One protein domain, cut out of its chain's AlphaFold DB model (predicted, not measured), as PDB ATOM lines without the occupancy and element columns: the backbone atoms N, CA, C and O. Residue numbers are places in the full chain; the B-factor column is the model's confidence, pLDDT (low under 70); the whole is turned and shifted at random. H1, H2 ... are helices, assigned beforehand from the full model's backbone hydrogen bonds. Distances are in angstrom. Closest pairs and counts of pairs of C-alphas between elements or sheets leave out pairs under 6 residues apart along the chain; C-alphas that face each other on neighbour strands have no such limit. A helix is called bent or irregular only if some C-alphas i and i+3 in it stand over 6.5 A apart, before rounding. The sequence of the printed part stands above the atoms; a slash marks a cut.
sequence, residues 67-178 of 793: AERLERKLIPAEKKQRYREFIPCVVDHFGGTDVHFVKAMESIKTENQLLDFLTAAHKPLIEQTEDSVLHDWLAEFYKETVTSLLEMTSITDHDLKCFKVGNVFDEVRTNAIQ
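This is residues 67 to 178 of the 793 residues of an uncharacterized protein of Caenorhabditis elegans (UniProt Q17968). Short helices cross one another in three rough tiers: H5 and H6 meet near their ends as an L in the middle, the long helix H4 with H8 crossing it covers one side, and H1 with the long helix H2 covers the other. H3 sits at the edge near H4 and H6, and the very short H7 is set off at one end, joined on by the links before and after it. The printed part has 112 residues with eight named helices, H1 to H8 in order along the chain, and no named strand: the class is all helix. The whole is compact and rounded, with a radius of gyration of the C-alphas of 13.8 A and spans of 35 by 35 by 29 A.

Find C-alpha 111 at (-40.441, 190.723, 24.907); from there H4, residues 111 to 128, runs 26.9 A to C-alpha 128 at (-13.942, 189.552, 29.204), with a kink of 28 degrees near residue 121. H2, residues 77 to 94, is 25.6 A long with a kink of 44 degrees near residue 85. H2 is irregular, C-alphas 78 and 81 being 7.4 A apart, and H4 only just so, with 6.8 A between C-alphas 121 and 124. The shorter helices are H1, residues 67 to 71, H3, 99 to 107, H5, 133 to 140, H6, 142 to 150, and H7, 157 to 160. Look last for H8, residues 168 to 178, which ends at C-alpha 178, (-19.088, 200.328, 18.382).

Begin at H4: it touches H8 at a steep tilt of 53 degrees, the same way, and the closest C-alphas, of Ile 126 and Arg 173, are 6.6 A apart. H8 also touches H5, closest at C-alphas of Ala 139 and Phe 169, 5.7 A. H5 touches H2 through residues 86 to 90 of H2 alone, closest at C-alphas of Phe 86 and Trp 137, 6.9 A. H1 touches H6, with C-alphas of Arg 69 and Ser 148 closest at 5.8 A. H1 also touches H2, closest at C-alphas of Ala 67 and Val 91, 6.5 A. H3 and H4 are near each other, while H1 and H4 are apart. Every O i to N i+4 pair is within hydrogen-bond range in H1, H3, H5, H6 and H8, against 10 of 14 in H2 and 12 of 14 in H4; H7 is too short for such a pair.

Look for the two C-alphas farthest apart, those of Thr 129 and His 158, at 37.6 A. The printed part has no cut and no long link. The model's confidence is under 70 at residues 95 to 100, 128 to 132, 156 to 166 and 178.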
ATOM      1  N   ALA A  67     -31.967 172.348  29.814       77.50
ATOM      2  CA  ALA A  67     -31.206 171.324  29.100       77.50
ATOM      3  C   ALA A  67     -32.120 170.383  28.294       77.50
ATOM      4  O   ALA A  67     -31.920 170.205  27.095       77.50
ATOM      5  N   GLU A  68     -33.181 169.852  28.912       77.27
ATOM      6  CA  GLU A  68     -34.131 168.949  28.242       77.27
ATOM      7  C   GLU A  68     -34.888 169.634  27.094       77.27
ATOM      8  O   GLU A  68     -35.214 168.997  26.089       77.27
ATOM      9  N   ARG A  69     -35.174 170.938  27.211       78.24
ATOM     10  CA  ARG A  69     -35.796 171.725  26.131       78.24
ATOM     11  C   ARG A  69     -34.853 171.891  24.945       78.24
ATOM     12  O   ARG A  69     -35.291 171.712  23.806       78.24
ATOM     13  N   LEU A  70     -33.574 172.166  25.204       79.33
ATOM     14  CA  LEU A  70     -32.547 172.257  24.166       79.33
ATOM     15  C   LEU A  70     -32.324 170.910  23.470       79.33
ATOM     16  O   LEU A  70     -32.236 170.879  22.243       79.33
ATOM     17  N   GLU A  71     -32.297 169.799  24.210       81.16
ATOM     18  CA  GLU A  71     -32.135 168.448  23.650       81.16
ATOM     19  C   GLU A  71     -33.280 168.033  22.714       81.16
ATOM     20  O   GLU A  71     -33.075 167.248  21.786       81.16
ATOM     21  N   ARG A  72     -34.485 168.579  22.921       78.97
ATOM     22  CA  ARG A  72     -35.659 168.325  22.072       78.97
ATOM     23  C   ARG A  72     -35.651 169.105  20.755       78.97
ATOM     24  O   ARG A  72     -36.491 168.827  19.895       78.97
ATOM     25  N   LYS A  73     -34.751 170.079  20.567       77.70
ATOM     26  CA  LYS A  73     -34.683 170.869  19.328       77.70
ATOM     27  C   LYS A  73     -34.097 170.049  18.178       77.70
ATOM     28  O   LYS A  73     -33.166 169.263  18.337       77.70
ATOM     29  N   LEU A  74     -34.679 170.227  16.994       77.43
ATOM     30  CA  LEU A  74     -34.320 169.478  15.794       77.43
ATOM     31  C   LEU A  74     -33.198 170.204  15.050       77.43
ATOM     32  O   LEU A  74     -33.394 171.327  14.595       77.43
ATOM     33  N   ILE A  75     -32.034 169.564  14.924       78.05
ATOM     34  CA  ILE A  75     -30.818 170.194  14.388       78.05
ATOM     35  C   ILE A  75     -30.255 169.374  13.228       78.05
ATOM     36  O   ILE A  75     -30.273 168.138  13.298       78.05
ATOM     37  N   PRO A  76     -29.745 170.028  12.164       79.09
ATOM     38  CA  PRO A  76     -29.113 169.348  11.039       79.09
ATOM     39  C   PRO A  76     -28.002 168.388  11.480       79.09
ATOM     40  O   PRO A  76     -27.222 168.693  12.384       79.09
ATOM     41  N   ALA A  77     -27.901 167.236  10.810       77.17
ATOM     42  CA  ALA A  77     -26.977 166.162  11.182       77.17
ATOM     43  C   ALA A  77     -25.511 166.625  11.278       77.17
ATOM     44  O   ALA A  77     -24.799 166.209  12.188       77.17
ATOM     45  N   GLU A  78     -25.098 167.538  10.397       80.38
ATOM     46  CA  GLU A  78     -23.742 168.098  10.334       80.38
ATOM     47  C   GLU A  78     -23.350 168.878  11.598       80.38
ATOM     48  O   GLU A  78     -22.190 168.867  12.003       80.38
ATOM     49  N   LYS A  79     -24.319 169.522  12.260       84.24
ATOM     50  CA  LYS A  79     -24.087 170.369  13.442       84.24
ATOM     51  C   LYS A  79     -24.371 169.659  14.762       84.24
ATOM     52  O   LYS A  79     -24.107 170.202  15.832       84.24
ATOM     53  N   LYS A  80     -24.904 168.437  14.707       81.00
ATOM     54  CA  LYS A  80     -25.432 167.717  15.873       81.00
ATOM     55  C   LYS A  80     -24.376 167.438  16.945       81.00
ATOM     56  O   LYS A  80     -24.694 167.504  18.128       81.00
ATOM     57  N   GLN A  81     -23.138 167.140  16.542       81.16
ATOM     58  CA  GLN A  81     -22.040 166.907  17.483       81.16
ATOM     59  C   GLN A  81     -21.679 168.190  18.243       81.16
ATOM     60  O   GLN A  81     -21.688 168.188  19.469       81.16
ATOM     61  N   ARG A  82     -21.484 169.304  17.523       80.77
ATOM     62  CA  ARG A  82     -21.232 170.621  18.132       80.77
ATOM     63  C   ARG A  82     -22.369 171.057  19.046       80.77
ATOM     64  O   ARG A  82     -22.112 171.552  20.132       80.77
ATOM     65  N   TYR A  83     -23.620 170.825  18.650       85.01
ATOM     66  CA  TYR A  83     -24.754 171.178  19.498       85.01
ATOM     67  C   TYR A  83     -24.791 170.381  20.811       85.01
ATOM     68  O   TYR A  83     -25.135 170.923  21.855       85.01
ATOM     69  N   ARG A  84     -24.393 169.102  20.801       83.65
ATOM     70  CA  ARG A  84     -24.277 168.317  22.043       83.65
ATOM     71  C   ARG A  84     -23.198 168.857  22.979       83.65
ATOM     72  O   ARG A  84     -23.395 168.836  24.186       83.65
ATOM     73  N   GLU A  85     -22.088 169.335  22.429       84.86
ATOM     74  CA  GLU A  85     -21.001 169.969  23.190       84.86
ATOM     75  C   GLU A  85     -21.379 171.385  23.675       84.86
ATOM     76  O   GLU A  85     -20.921 171.833  24.725       84.86
ATOM     77  N   PHE A  86     -22.273 172.060  22.948       85.26
ATOM     78  CA  PHE A  86     -22.813 173.382  23.263       85.26
ATOM     79  C   PHE A  86     -23.762 173.388  24.468       85.26
ATOM     80  O   PHE A  86     -23.650 174.278  25.310       85.26
ATOM     81  N   ILE A  87     -24.671 172.406  24.581       84.00
ATOM     82  CA  ILE A  87     -25.722 172.390  25.622       84.00
ATOM     83  C   ILE A  87     -25.159 172.606  27.041       84.00
ATOM     84  O   ILE A  87     -25.645 173.517  27.713       84.00
ATOM     85  N   PRO A  88     -24.139 171.857  27.515       81.49
ATOM     86  CA  PRO A  88     -23.609 172.043  28.866       81.49
ATOM     87  C   PRO A  88     -23.058 173.453  29.095       81.49
ATOM     88  O   PRO A  88     -23.320 174.053  30.133       81.49
ATOM     89  N   CYS A  89     -22.345 174.004  28.107       82.62
ATOM     90  CA  CYS A  89     -21.703 175.316  28.207       82.62
ATOM     91  C   CYS A  89     -22.729 176.455  28.313       82.62
ATOM     92  O   CYS A  89     -22.521 177.433  29.024       82.62
ATOM     93  N   VAL A  90     -23.856 176.324  27.615       82.13
ATOM     94  CA  VAL A  90     -24.928 177.332  27.596       82.13
ATOM     95  C   VAL A  90     -25.786 177.254  28.841       82.13
ATOM     96  O   VAL A  90     -26.188 178.282  29.381       82.13
ATOM     97  N   VAL A  91     -26.070 176.037  29.301       80.86
ATOM     98  CA  VAL A  91     -26.790 175.821  30.555       80.86
ATOM     99  C   VAL A  91     -25.993 176.415  31.716       80.86
ATOM    100  O   VAL A  91     -26.589 177.094  32.547       80.86
ATOM    101  N   ASP A  92     -24.669 176.236  31.743       81.45
ATOM    102  CA  ASP A  92     -23.799 176.851  32.751       81.45
ATOM    103  C   ASP A  92     -23.793 178.387  32.643       81.45
ATOM    104  O   ASP A  92     -23.986 179.083  33.637       81.45
ATOM    105  N   HIS A  93     -23.710 178.930  31.421       80.99
ATOM    106  CA  HIS A  93     -23.708 180.378  31.183       80.99
ATOM    107  C   HIS A  93     -24.970 181.099  31.683       80.99
ATOM    108  O   HIS A  93     -24.871 182.173  32.273       80.99
ATOM    109  N   PHE A  94     -26.155 180.518  31.465       76.71
ATOM    110  CA  PHE A  94     -27.417 181.098  31.938       76.71
ATOM    111  C   PHE A  94     -27.781 180.689  33.379       76.71
ATOM    112  O   PHE A  94     -28.741 181.225  33.929       76.71
ATOM    113  N   GLY A  95     -27.046 179.757  34.000       67.50
ATOM    114  CA  GLY A  95     -27.357 179.216  35.331       67.50
ATOM    115  C   GLY A  95     -28.536 178.229  35.347       67.50
ATOM    116  O   GLY A  95     -29.219 178.080  36.360       67.50
ATOM    117  N   GLY A  96     -28.796 177.552  34.224       60.43
ATOM    118  CA  GLY A  96     -30.024 176.811  33.907       60.43
ATOM    119  C   GLY A  96     -30.339 175.555  34.733       60.43
ATOM    120  O   GLY A  96     -31.256 174.818  34.370       60.43
ATOM    121  N   THR A  97     -29.606 175.291  35.818       57.72
ATOM    122  CA  THR A  97     -29.892 174.209  36.781       57.72
ATOM    123  C   THR A  97     -30.467 174.709  38.110       57.72
ATOM    124  O   THR A  97     -30.966 173.899  38.890       57.72
ATOM    125  N   ASP A  98     -30.458 176.021  38.367       64.53
ATOM    126  CA  ASP A  98     -30.930 176.582  39.633       64.53
ATOM    127  C   ASP A  98     -32.461 176.792  39.646       64.53
ATOM    128  O   ASP A  98     -33.068 177.271  38.685       64.53
ATOM    129  N   VAL A  99     -33.104 176.503  40.781       64.14
ATOM    130  CA  VAL A  99     -34.518 176.826  41.047       64.14
ATOM    131  C   VAL A  99     -34.766 178.334  40.904       64.14
ATOM    132  O   VAL A  99     -35.856 178.757  40.507       64.14
ATOM    133  N   HIS A 100     -33.752 179.155  41.191       69.48
ATOM    134  CA  HIS A 100     -33.809 180.599  40.976       69.48
ATOM    135  C   HIS A 100     -33.923 180.982  39.496       69.48
ATOM    136  O   HIS A 100     -34.635 181.937  39.184       69.48
ATOM    137  N   PHE A 101     -33.302 180.222  38.590       75.82
ATOM    138  CA  PHE A 101     -33.363 180.489  37.154       75.82
ATOM    139  C   PHE A 101     -34.775 180.282  36.603       75.82
ATOM    140  O   PHE A 101     -35.305 181.157  35.922       75.82
ATOM    141  N   VAL A 102     -35.428 179.171  36.959       73.28
ATOM    142  CA  VAL A 102     -36.805 178.892  36.511       73.28
ATOM    143  C   VAL A 102     -37.762 179.988  36.989       73.28
ATOM    144  O   VAL A 102     -38.525 180.525  36.192       73.28
ATOM    145  N   LYS A 103     -37.653 180.407  38.258       73.74
ATOM    146  CA  LYS A 103     -38.456 181.517  38.802       73.74
ATOM    147  C   LYS A 103     -38.170 182.852  38.110       73.74
ATOM    148  O   LYS A 103     -39.096 183.634  37.896       73.74
ATOM    149  N   ALA A 104     -36.909 183.129  37.773       78.11
ATOM    150  CA  ALA A 104     -36.537 184.335  37.038       78.11
ATOM    151  C   ALA A 104     -37.166 184.337  35.637       78.11
ATOM    152  O   ALA A 104     -37.770 185.337  35.251       78.11
ATOM    153  N   MET A 105     -37.124 183.209  34.927       79.69
ATOM    154  CA  MET A 105     -37.737 183.065  33.603       79.69
ATOM    155  C   MET A 105     -39.267 183.177  33.646       79.69
ATOM    156  O   MET A 105     -39.842 183.912  32.845       79.69
ATOM    157  N   GLU A 106     -39.933 182.550  34.620       79.41
ATOM    158  CA  GLU A 106     -41.392 182.655  34.798       79.41
ATOM    159  C   GLU A 106     -41.849 184.096  35.086       79.41
ATOM    160  O   GLU A 106     -42.963 184.485  34.723       79.41
ATOM    161  N   SER A 107     -40.986 184.908  35.709       81.88
ATOM    162  CA  SER A 107     -41.268 186.315  36.010       81.88
ATOM    163  C   SER A 107     -41.244 187.233  34.778       81.88
ATOM    164  O   SER A 107     -41.826 188.322  34.823       81.88
ATOM    165  N   ILE A 108     -40.629 186.794  33.673       81.48
ATOM    166  CA  ILE A 108     -40.560 187.535  32.409       81.48
ATOM    167  C   ILE A 108     -41.914 187.434  31.699       81.48
ATOM    168  O   ILE A 108     -42.373 186.349  31.337       81.48
ATOM    169  N   LYS A 109     -42.561 188.588  31.497       79.31
ATOM    170  CA  LYS A 109     -43.913 188.692  30.912       79.31
ATOM    171  C   LYS A 109     -43.949 189.425  29.574       79.31
ATOM    172  O   LYS A 109     -44.996 189.471  28.939       79.31
ATOM    173  N   THR A 110     -42.844 190.046  29.167       77.53
ATOM    174  CA  THR A 110     -42.776 190.887  27.962       77.53
ATOM    175  C   THR A 110     -41.510 190.613  27.154       77.53
ATOM    176  O   THR A 110     -40.485 190.224  27.711       77.53
ATOM    177  N   GLU A 111     -41.570 190.866  25.844       72.44
ATOM    178  CA  GLU A 111     -40.441 190.723  24.907       72.44
ATOM    179  C   GLU A 111     -39.216 191.547  25.323       72.44
ATOM    180  O   GLU A 111     -38.104 191.023  25.363       72.44
ATOM    181  N   ASN A 112     -39.424 192.809  25.712       78.70
ATOM    182  CA  ASN A 112     -38.333 193.693  26.130       78.70
ATOM    183  C   ASN A 112     -37.605 193.158  27.370       78.70
ATOM    184  O   ASN A 112     -36.383 193.191  27.412       78.70
ATOM    185  N   GLN A 113     -38.333 192.595  28.342       80.54
ATOM    186  CA  GLN A 113     -37.720 191.990  29.530       80.54
ATOM    187  C   GLN A 113     -36.849 190.777  29.181       80.54
ATOM    188  O   GLN A 113     -35.813 190.573  29.812       80.54
ATOM    189  N   LEU A 114     -37.238 189.984  28.176       80.80
ATOM    190  CA  LEU A 114     -36.418 188.870  27.697       80.80
ATOM    191  C   LEU A 114     -35.147 189.371  26.996       80.80
ATOM    192  O   LEU A 114     -34.065 188.844  27.245       80.80
ATOM    193  N   LEU A 115     -35.259 190.400  26.148       78.31
ATOM    194  CA  LEU A 115     -34.107 191.028  25.493       78.31
ATOM    195  C   LEU A 115     -33.134 191.650  26.502       78.31
ATOM    196  O   LEU A 115     -31.921 191.476  26.369       78.31
ATOM    197  N   ASP A 116     -33.655 192.324  27.527       80.75
ATOM    198  CA  ASP A 116     -32.856 192.900  28.608       80.75
ATOM    199  C   ASP A 116     -32.124 191.806  29.394       80.75
ATOM    200  O   ASP A 116     -30.930 191.939  29.667       80.75
ATOM    201  N   PHE A 117     -32.802 190.691  29.693       84.62
ATOM    202  CA  PHE A 117     -32.197 189.532  30.349       84.62
ATOM    203  C   PHE A 117     -31.060 188.925  29.514       84.62
ATOM    204  O   PHE A 117     -29.948 188.753  30.019       84.62
ATOM    205  N   LEU A 118     -31.302 188.659  28.225       83.29
ATOM    206  CA  LEU A 118     -30.293 188.124  27.304       83.29
ATOM    207  C   LEU A 118     -29.084 189.059  27.189       83.29
ATOM    208  O   LEU A 118     -27.940 188.614  27.245       83.29
ATOM    209  N   THR A 119     -29.335 190.363  27.069       80.14
ATOM    210  CA  THR A 119     -28.278 191.374  26.964       80.14
ATOM    211  C   THR A 119     -27.460 191.454  28.251       80.14
ATOM    212  O   THR A 119     -26.234 191.530  28.191       80.14
ATOM    213  N   ALA A 120     -28.111 191.412  29.417       80.71
ATOM    214  CA  ALA A 120     -27.441 191.454  30.713       80.71
ATOM    215  C   ALA A 120     -26.578 190.209  30.968       80.71
ATOM    216  O   ALA A 120     -25.466 190.349  31.471       80.71
ATOM    217  N   ALA A 121     -27.057 189.021  30.587       80.00
ATOM    218  CA  ALA A 121     -26.307 187.772  30.715       80.00
ATOM    219  C   ALA A 121     -25.114 187.701  29.743       80.00
ATOM    220  O   ALA A 121     -24.033 187.251  30.118       80.00
ATOM    221  N   HIS A 122     -25.289 188.193  28.511       81.10
ATOM    222  CA  HIS A 122     -24.289 188.063  27.445       81.10
ATOM    223  C   HIS A 122     -23.213 189.160  27.457       81.10
ATOM    224  O   HIS A 122     -22.081 188.941  27.025       81.10
ATOM    225  N   LYS A 123     -23.528 190.354  27.975       76.10
ATOM    226  CA  LYS A 123     -22.597 191.493  28.033       76.10
ATOM    227  C   LYS A 123     -21.259 191.177  28.742       76.10
ATOM    228  O   LYS A 123     -20.225 191.502  28.158       76.10
ATOM    229  N   PRO A 124     -21.224 190.519  29.921       74.09
ATOM    230  CA  PRO A 124     -19.974 190.137  30.586       74.09
ATOM    231  C   PRO A 124     -19.087 189.222  29.733       74.09
ATOM    232  O   PRO A 124     -17.864 189.336  29.783       74.09
ATOM    233  N   LEU A 125     -19.695 188.348  28.924       75.15
ATOM    234  CA  LEU A 125     -18.975 187.384  28.092       75.15
ATOM    235  C   LEU A 125     -18.129 188.083  27.014       75.15
ATOM    236  O   LEU A 125     -16.988 187.699  26.765       75.15
ATOM    237  N   ILE A 126     -18.686 189.132  26.402       71.15
ATOM    238  CA  ILE A 126     -18.026 189.919  25.348       71.15
ATOM    239  C   ILE A 126     -16.980 190.873  25.936       71.15
ATOM    240  O   ILE A 126     -15.965 191.158  25.300       71.15
ATOM    241  N   GLU A 127     -17.214 191.388  27.144       70.25
ATOM    242  CA  GLU A 127     -16.276 192.304  27.800       70.25
ATOM    243  C   GLU A 127     -15.000 191.593  28.288       70.25
ATOM    244  O   GLU A 127     -13.943 192.222  28.304       70.25
ATOM    245  N   GLN A 128     -15.075 190.305  28.647       66.44
ATOM    246  CA  GLN A 128     -13.942 189.552  29.204       66.44
ATOM    247  C   GLN A 128     -13.056 188.862  28.153       66.44
ATOM    248  O   GLN A 128     -11.849 188.759  28.361       66.44
ATOM    249  N   THR A 129     -13.618 188.404  27.029       60.48
ATOM    250  CA  THR A 129     -12.886 187.650  25.992       60.48
ATOM    251  C   THR A 129     -13.435 187.958  24.599       60.48
ATOM    252  O   THR A 129     -14.593 187.659  24.320       60.48
ATOM    253  N   GLU A 130     -12.608 188.530  23.713       56.23
ATOM    254  CA  GLU A 130     -13.015 188.875  22.334       56.23
ATOM    255  C   GLU A 130     -13.265 187.636  21.454       56.23
ATOM    256  O   GLU A 130     -14.121 187.688  20.567       56.23
ATOM    257  N   ASP A 131     -12.605 186.519  21.786       57.62
ATOM    258  CA  ASP A 131     -12.689 185.217  21.108       57.62
ATOM    259  C   ASP A 131     -13.379 184.158  21.984       57.62
ATOM    260  O   ASP A 131     -12.878 183.054  22.215       57.62
ATOM    261  N   SER A 132     -14.545 184.498  22.535       67.04
ATOM    262  CA  SER A 132     -15.348 183.509  23.253       67.04
ATOM    263  C   SER A 132     -15.947 182.502  22.266       67.04
ATOM    264  O   SER A 132     -16.911 182.809  21.567       67.04
ATOM    265  N   VAL A 133     -15.421 181.273  22.258       75.53
ATOM    266  CA  VAL A 133     -15.985 180.125  21.515       75.53
ATOM    267  C   VAL A 133     -17.487 179.964  21.796       75.53
ATOM    268  O   VAL A 133     -18.263 179.622  20.906       75.53
ATOM    269  N   LEU A 134     -17.914 180.273  23.026       79.72
ATOM    270  CA  LEU A 134     -19.319 180.236  23.423       79.72
ATOM    271  C   LEU A 134     -20.160 181.296  22.699       79.72
ATOM    272  O   LEU A 134     -21.308 181.018  22.363       79.72
ATOM    273  N   HIS A 135     -19.620 182.490  22.435       80.87
ATOM    274  CA  HIS A 135     -20.347 183.511  21.682       80.87
ATOM    275  C   HIS A 135     -20.613 183.065  20.243       80.87
ATOM    276  O   HIS A 135     -21.747 183.193  19.784       80.87
ATOM    277  N   ASP A 136     -19.613 182.501  19.564       80.99
ATOM    278  CA  ASP A 136     -19.786 181.999  18.198       80.99
ATOM    279  C   ASP A 136     -20.831 180.872  18.160       80.99
ATOM    280  O   ASP A 136     -21.668 180.820  17.258       80.99
ATOM    281  N   TRP A 137     -20.863 180.012  19.185       83.53
ATOM    282  CA  TRP A 137     -21.906 178.996  19.308       83.53
ATOM    283  C   TRP A 137     -23.293 179.580  19.615       83.53
ATOM    284  O   TRP A 137     -24.281 179.115  19.049       83.53
ATOM    285  N   LEU A 138     -23.394 180.600  20.475       83.33
ATOM    286  CA  LEU A 138     -24.659 181.291  20.765       83.33
ATOM    287  C   LEU A 138     -25.208 182.001  19.527       83.33
ATOM    288  O   LEU A 138     -26.411 181.951  19.286       83.33
ATOM    289  N   ALA A 139     -24.338 182.619  18.726       81.49
ATOM    290  CA  ALA A 139     -24.705 183.222  17.454       81.49
ATOM    291  C   ALA A 139     -25.163 182.158  16.438       81.49
ATOM    292  O   ALA A 139     -26.139 182.366  15.720       81.49
ATOM    293  N   GLU A 140     -24.508 180.994  16.401       82.59
ATOM    294  CA  GLU A 140     -24.867 179.900  15.494       82.59
ATOM    295  C   GLU A 140     -26.204 179.224  15.861       82.59
ATOM    296  O   GLU A 140     -27.022 178.972  14.973       82.59
ATOM    297  N   PHE A 141     -26.445 178.961  17.150       84.43
ATOM    298  CA  PHE A 141     -27.638 178.280  17.680       84.43
ATOM    299  C   PHE A 141     -28.629 179.248  18.352       84.43
ATOM    300  O   PHE A 141     -29.336 178.901  19.311       84.43
ATOM    301  N   TYR A 142     -28.669 180.499  17.882       83.74
ATOM    302  CA  TYR A 142     -29.435 181.562  18.537       83.74
ATOM    303  C   TYR A 142     -30.938 181.267  18.552       83.74
ATOM    304  O   TYR A 142     -31.612 181.523  19.551       83.74
ATOM    305  N   LYS A 143     -31.477 180.686  17.471       80.86
ATOM    306  CA  LYS A 143     -32.912 180.390  17.354       80.86
ATOM    307  C   LYS A 143     -33.326 179.344  18.372       80.86
ATOM    308  O   LYS A 143     -34.335 179.512  19.052       80.86
ATOM    309  N   GLU A 144     -32.550 178.276  18.481       82.90
ATOM    310  CA  GLU A 144     -32.787 177.146  19.370       82.90
ATOM    311  C   GLU A 144     -32.717 177.593  20.831       82.90
ATOM    312  O   GLU A 144     -33.602 177.250  21.619       82.90
ATOM    313  N   THR A 145     -31.734 178.434  21.158       83.08
ATOM    314  CA  THR A 145     -31.522 178.988  22.500       83.08
ATOM    315  C   THR A 145     -32.655 179.928  22.900       83.08
ATOM    316  O   THR A 145     -33.317 179.699  23.913       83.08
ATOM    317  N   VAL A 146     -32.950 180.939  22.073       81.89
ATOM    318  CA  VAL A 146     -34.007 181.925  22.348       81.89
ATOM    319  C   VAL A 146     -35.374 181.253  22.418       81.89
ATOM    320  O   VAL A 146     -36.134 181.542  23.333       81.89
ATOM    321  N   THR A 147     -35.678 180.307  21.523       79.04
ATOM    322  CA  THR A 147     -36.962 179.585  21.559       79.04
ATOM    323  C   THR A 147     -37.090 178.742  22.830       79.04
ATOM    324  O   THR A 147     -38.146 178.734  23.451       79.04
ATOM    325  N   SER A 148     -36.024 178.055  23.251       81.40
ATOM    326  CA  SER A 148     -36.041 177.242  24.479       81.40
ATOM    327  C   SER A 148     -36.225 178.094  25.739       81.40
ATOM    328  O   SER A 148     -36.948 177.683  26.645       81.40
ATOM    329  N   LEU A 149     -35.627 179.291  25.777       82.54
ATOM    330  CA  LEU A 149     -35.824 180.269  26.850       82.54
ATOM    331  C   LEU A 149     -37.237 180.862  26.831       82.54
ATOM    332  O   LEU A 149     -37.876 180.963  27.874       82.54
ATOM    333  N   LEU A 150     -37.747 181.213  25.650       79.49
ATOM    334  CA  LEU A 150     -39.079 181.788  25.459       79.49
ATOM    335  C   LEU A 150     -40.175 180.836  25.964       79.49
ATOM    336  O   LEU A 150     -41.087 181.270  26.658       79.49
ATOM    337  N   GLU A 151     -40.043 179.530  25.715       77.44
ATOM    338  CA  GLU A 151     -40.975 178.512  26.225       77.44
ATOM    339  C   GLU A 151     -40.961 178.368  27.766       77.44
ATOM    340  O   GLU A 151     -41.824 177.683  28.320       77.44
ATOM    341  N   MET A 152     -39.969 178.934  28.464       78.14
ATOM    342  CA  MET A 152     -39.907 178.984  29.935       78.14
ATOM    343  C   MET A 152     -40.519 180.268  30.516       78.14
ATOM    344  O   MET A 152     -40.654 180.376  31.732       78.14
ATOM    345  N   THR A 153     -40.866 181.244  29.673       81.18
ATOM    346  CA  THR A 153     -41.447 182.519  30.113       81.18
ATOM    347  C   THR A 153     -42.970 182.464  30.196       81.18
ATOM    348  O   THR A 153     -43.612 181.593  29.613       81.18
ATOM    349  N   SER A 154     -43.565 183.451  30.870       73.27
ATOM    350  CA  SER A 154     -45.023 183.641  30.913       73.27
ATOM    351  C   SER A 154     -45.562 184.441  29.710       73.27
ATOM    352  O   SER A 154     -46.651 185.018  29.786       73.27
ATOM    353  N   ILE A 155     -44.797 184.541  28.616       72.07
ATOM    354  CA  ILE A 155     -45.213 185.230  27.388       72.07
ATOM    355  C   ILE A 155     -46.262 184.368  26.672       72.07
ATOM    356  O   ILE A 155     -46.102 183.158  26.533       72.07
ATOM    357  N   THR A 156     -47.367 184.977  26.237       64.03
ATOM    358  CA  THR A 156     -48.495 184.219  25.675       64.03
ATOM    359  C   THR A 156     -48.173 183.599  24.309       64.03
ATOM    360  O   THR A 156     -47.445 184.176  23.504       64.03
ATOM    361  N   ASP A 157     -48.790 182.451  23.998       60.45
ATOM    362  CA  ASP A 157     -48.637 181.718  22.721       60.45
ATOM    363  C   ASP A 157     -48.889 182.574  21.464       60.45
ATOM    364  O   ASP A 157     -48.386 182.279  20.374       60.45
ATOM    365  N   HIS A 158     -49.687 183.637  21.591       54.49
ATOM    366  CA  HIS A 158     -49.948 184.560  20.491       54.49
ATOM    367  C   HIS A 158     -48.723 185.435  20.170       54.49
ATOM    368  O   HIS A 158     -48.450 185.697  18.998       54.49
ATOM    369  N   ASP A 159     -47.959 185.840  21.186       53.96
ATOM    370  CA  ASP A 159     -46.750 186.655  21.030       53.96
ATOM    371  C   ASP A 159     -45.579 185.808  20.501       53.96
ATOM    372  O   ASP A 159     -44.818 186.260  19.643       53.96
ATOM    373  N   LEU A 160     -45.515 184.532  20.905       55.29
ATOM    374  CA  LEU A 160     -44.539 183.534  20.441       55.29
ATOM    375  C   LEU A 160     -44.470 183.416  18.907       55.29
ATOM    376  O   LEU A 160     -43.383 183.329  18.338       55.29
ATOM    377  N   LYS A 161     -45.613 183.449  18.206       53.06
ATOM    378  CA  LYS A 161     -45.652 183.349  16.728       53.06
ATOM    379  C   LYS A 161     -45.163 184.607  16.012       53.06
ATOM    380  O   LYS A 161     -44.772 184.529  14.846       53.06
ATOM    381  N   CYS A 162     -45.219 185.755  16.678       44.04
ATOM    382  CA  CYS A 162     -44.835 187.046  16.114       44.04
ATOM    383  C   CYS A 162     -43.368 187.407  16.393       44.04
ATOM    384  O   CYS A 162     -42.863 188.357  15.792       44.04
ATOM    385  N   PHE A 163     -42.687 186.642  17.250       52.31
ATOM    386  CA  PHE A 163     -41.324 186.891  17.710       52.31
ATOM    387  C   PHE A 163     -40.295 186.710  16.575       52.31
ATOM    388  O   PHE A 163     -39.744 185.632  16.351       52.31
ATOM    389  N   LYS A 164     -40.049 187.776  15.803       55.58
ATOM    390  CA  LYS A 164     -38.998 187.841  14.774       55.58
ATOM    391  C   LYS A 164     -37.747 188.473  15.359       55.58
ATOM    392  O   LYS A 164     -37.396 189.596  15.009       55.58
ATOM    393  N   VAL A 165     -37.074 187.759  16.244       55.65
ATOM    394  CA  VAL A 165     -35.840 188.289  16.816       55.65
ATOM    395  C   VAL A 165     -34.665 187.939  15.907       55.65
ATOM    396  O   VAL A 165     -34.495 186.794  15.473       55.65
ATOM    397  N   GLY A 166     -33.909 188.978  15.533       62.24
ATOM    398  CA  GLY A 166     -32.615 188.851  14.869       62.24
ATOM    399  C   GLY A 166     -31.607 188.138  15.771       62.24
ATOM    400  O   GLY A 166     -31.943 187.670  16.857       62.24
ATOM    401  N   ASN A 167     -30.357 188.023  15.338       72.88
ATOM    402  CA  ASN A 167     -29.338 187.438  16.200       72.88
ATOM    403  C   ASN A 167     -28.957 188.437  17.309       72.88
ATOM    404  O   ASN A 167     -28.059 189.257  17.125       72.88
ATOM    405  N   VAL A 168     -29.658 188.390  18.451       73.40
ATOM    406  CA  VAL A 168     -29.420 189.285  19.605       73.40
ATOM    407  C   VAL A 168     -27.951 189.257  20.019       73.40
ATOM    408  O   VAL A 168     -27.378 190.288  20.352       73.40
ATOM    409  N   PHE A 169     -27.312 188.089  19.956       79.92
ATOM    410  CA  PHE A 169     -25.919 187.928  20.357       79.92
ATOM    411  C   PHE A 169     -24.961 188.712  19.444       79.92
ATOM    412  O   PHE A 169     -24.029 189.341  19.951       79.92
ATOM    413  N   ASP A 170     -25.221 188.751  18.131       78.50
ATOM    414  CA  ASP A 170     -24.461 189.579  17.180       78.50
ATOM    415  C   ASP A 170     -24.728 191.075  17.401       78.50
ATOM    416  O   ASP A 170     -23.806 191.893  17.339       78.50
ATOM    417  N   GLU A 171     -25.973 191.463  17.698       77.13
ATOM    418  CA  GLU A 171     -26.325 192.858  18.001       77.13
ATOM    419  C   GLU A 171     -25.617 193.365  19.265       77.13
ATOM    420  O   GLU A 171     -25.086 194.476  19.292       77.13
ATOM    421  N   VAL A 172     -25.542 192.546  20.316       77.23
ATOM    422  CA  VAL A 172     -24.818 192.908  21.541       77.23
ATOM    423  C   VAL A 172     -23.312 193.027  21.272       77.23
ATOM    424  O   VAL A 172     -22.697 193.993  21.729       77.23
ATOM    425  N   ARG A 173     -22.714 192.121  20.477       75.91
ATOM    426  CA  ARG A 173     -21.290 192.208  20.095       75.91
ATOM    427  C   ARG A 173     -21.000 193.444  19.252       75.91
ATOM    428  O   ARG A 173     -20.060 194.177  19.552       75.91
ATOM    429  N   THR A 174     -21.818 193.726  18.242       73.72
ATOM    430  CA  THR A 174     -21.650 194.914  17.391       73.72
ATOM    431  C   THR A 174     -21.798 196.210  18.185       73.72
ATOM    432  O   THR A 174     -20.965 197.104  18.038       73.72
ATOM    433  N   ASN A 175     -22.769 196.293  19.098       75.66
ATOM    434  CA  ASN A 175     -22.926 197.439  19.994       75.66
ATOM    435  C   ASN A 175     -21.732 197.612  20.952       75.66
ATOM    436  O   ASN A 175     -21.316 198.741  21.222       75.66
ATOM    437  N   ALA A 176     -21.161 196.517  21.463       73.41
ATOM    438  CA  ALA A 176     -19.970 196.565  22.312       73.41
ATOM    439  C   ALA A 176     -18.733 197.053  21.537       73.41
ATOM    440  O   ALA A 176     -18.010 197.926  22.023       73.41
ATOM    441  N   ILE A 177     -18.528 196.557  20.310       71.40
ATOM    442  CA  ILE A 177     -17.444 196.998  19.420       71.40
ATOM    443  C   ILE A 177     -17.612 198.480  19.067       71.40
ATOM    444  O   ILE A 177     -16.664 199.247  19.211       71.40
ATOM    445  N   GLN A 178     -18.817 198.918  18.687       68.43
ATOM    446  CA  GLN A 178     -19.088 200.328  18.382       68.43
ATOM    447  C   GLN A 178     -18.778 201.248  19.564       68.43
ATOM    448  O   GLN A 178     -18.159 202.293  19.377       68.43
TER     449      GLN A 178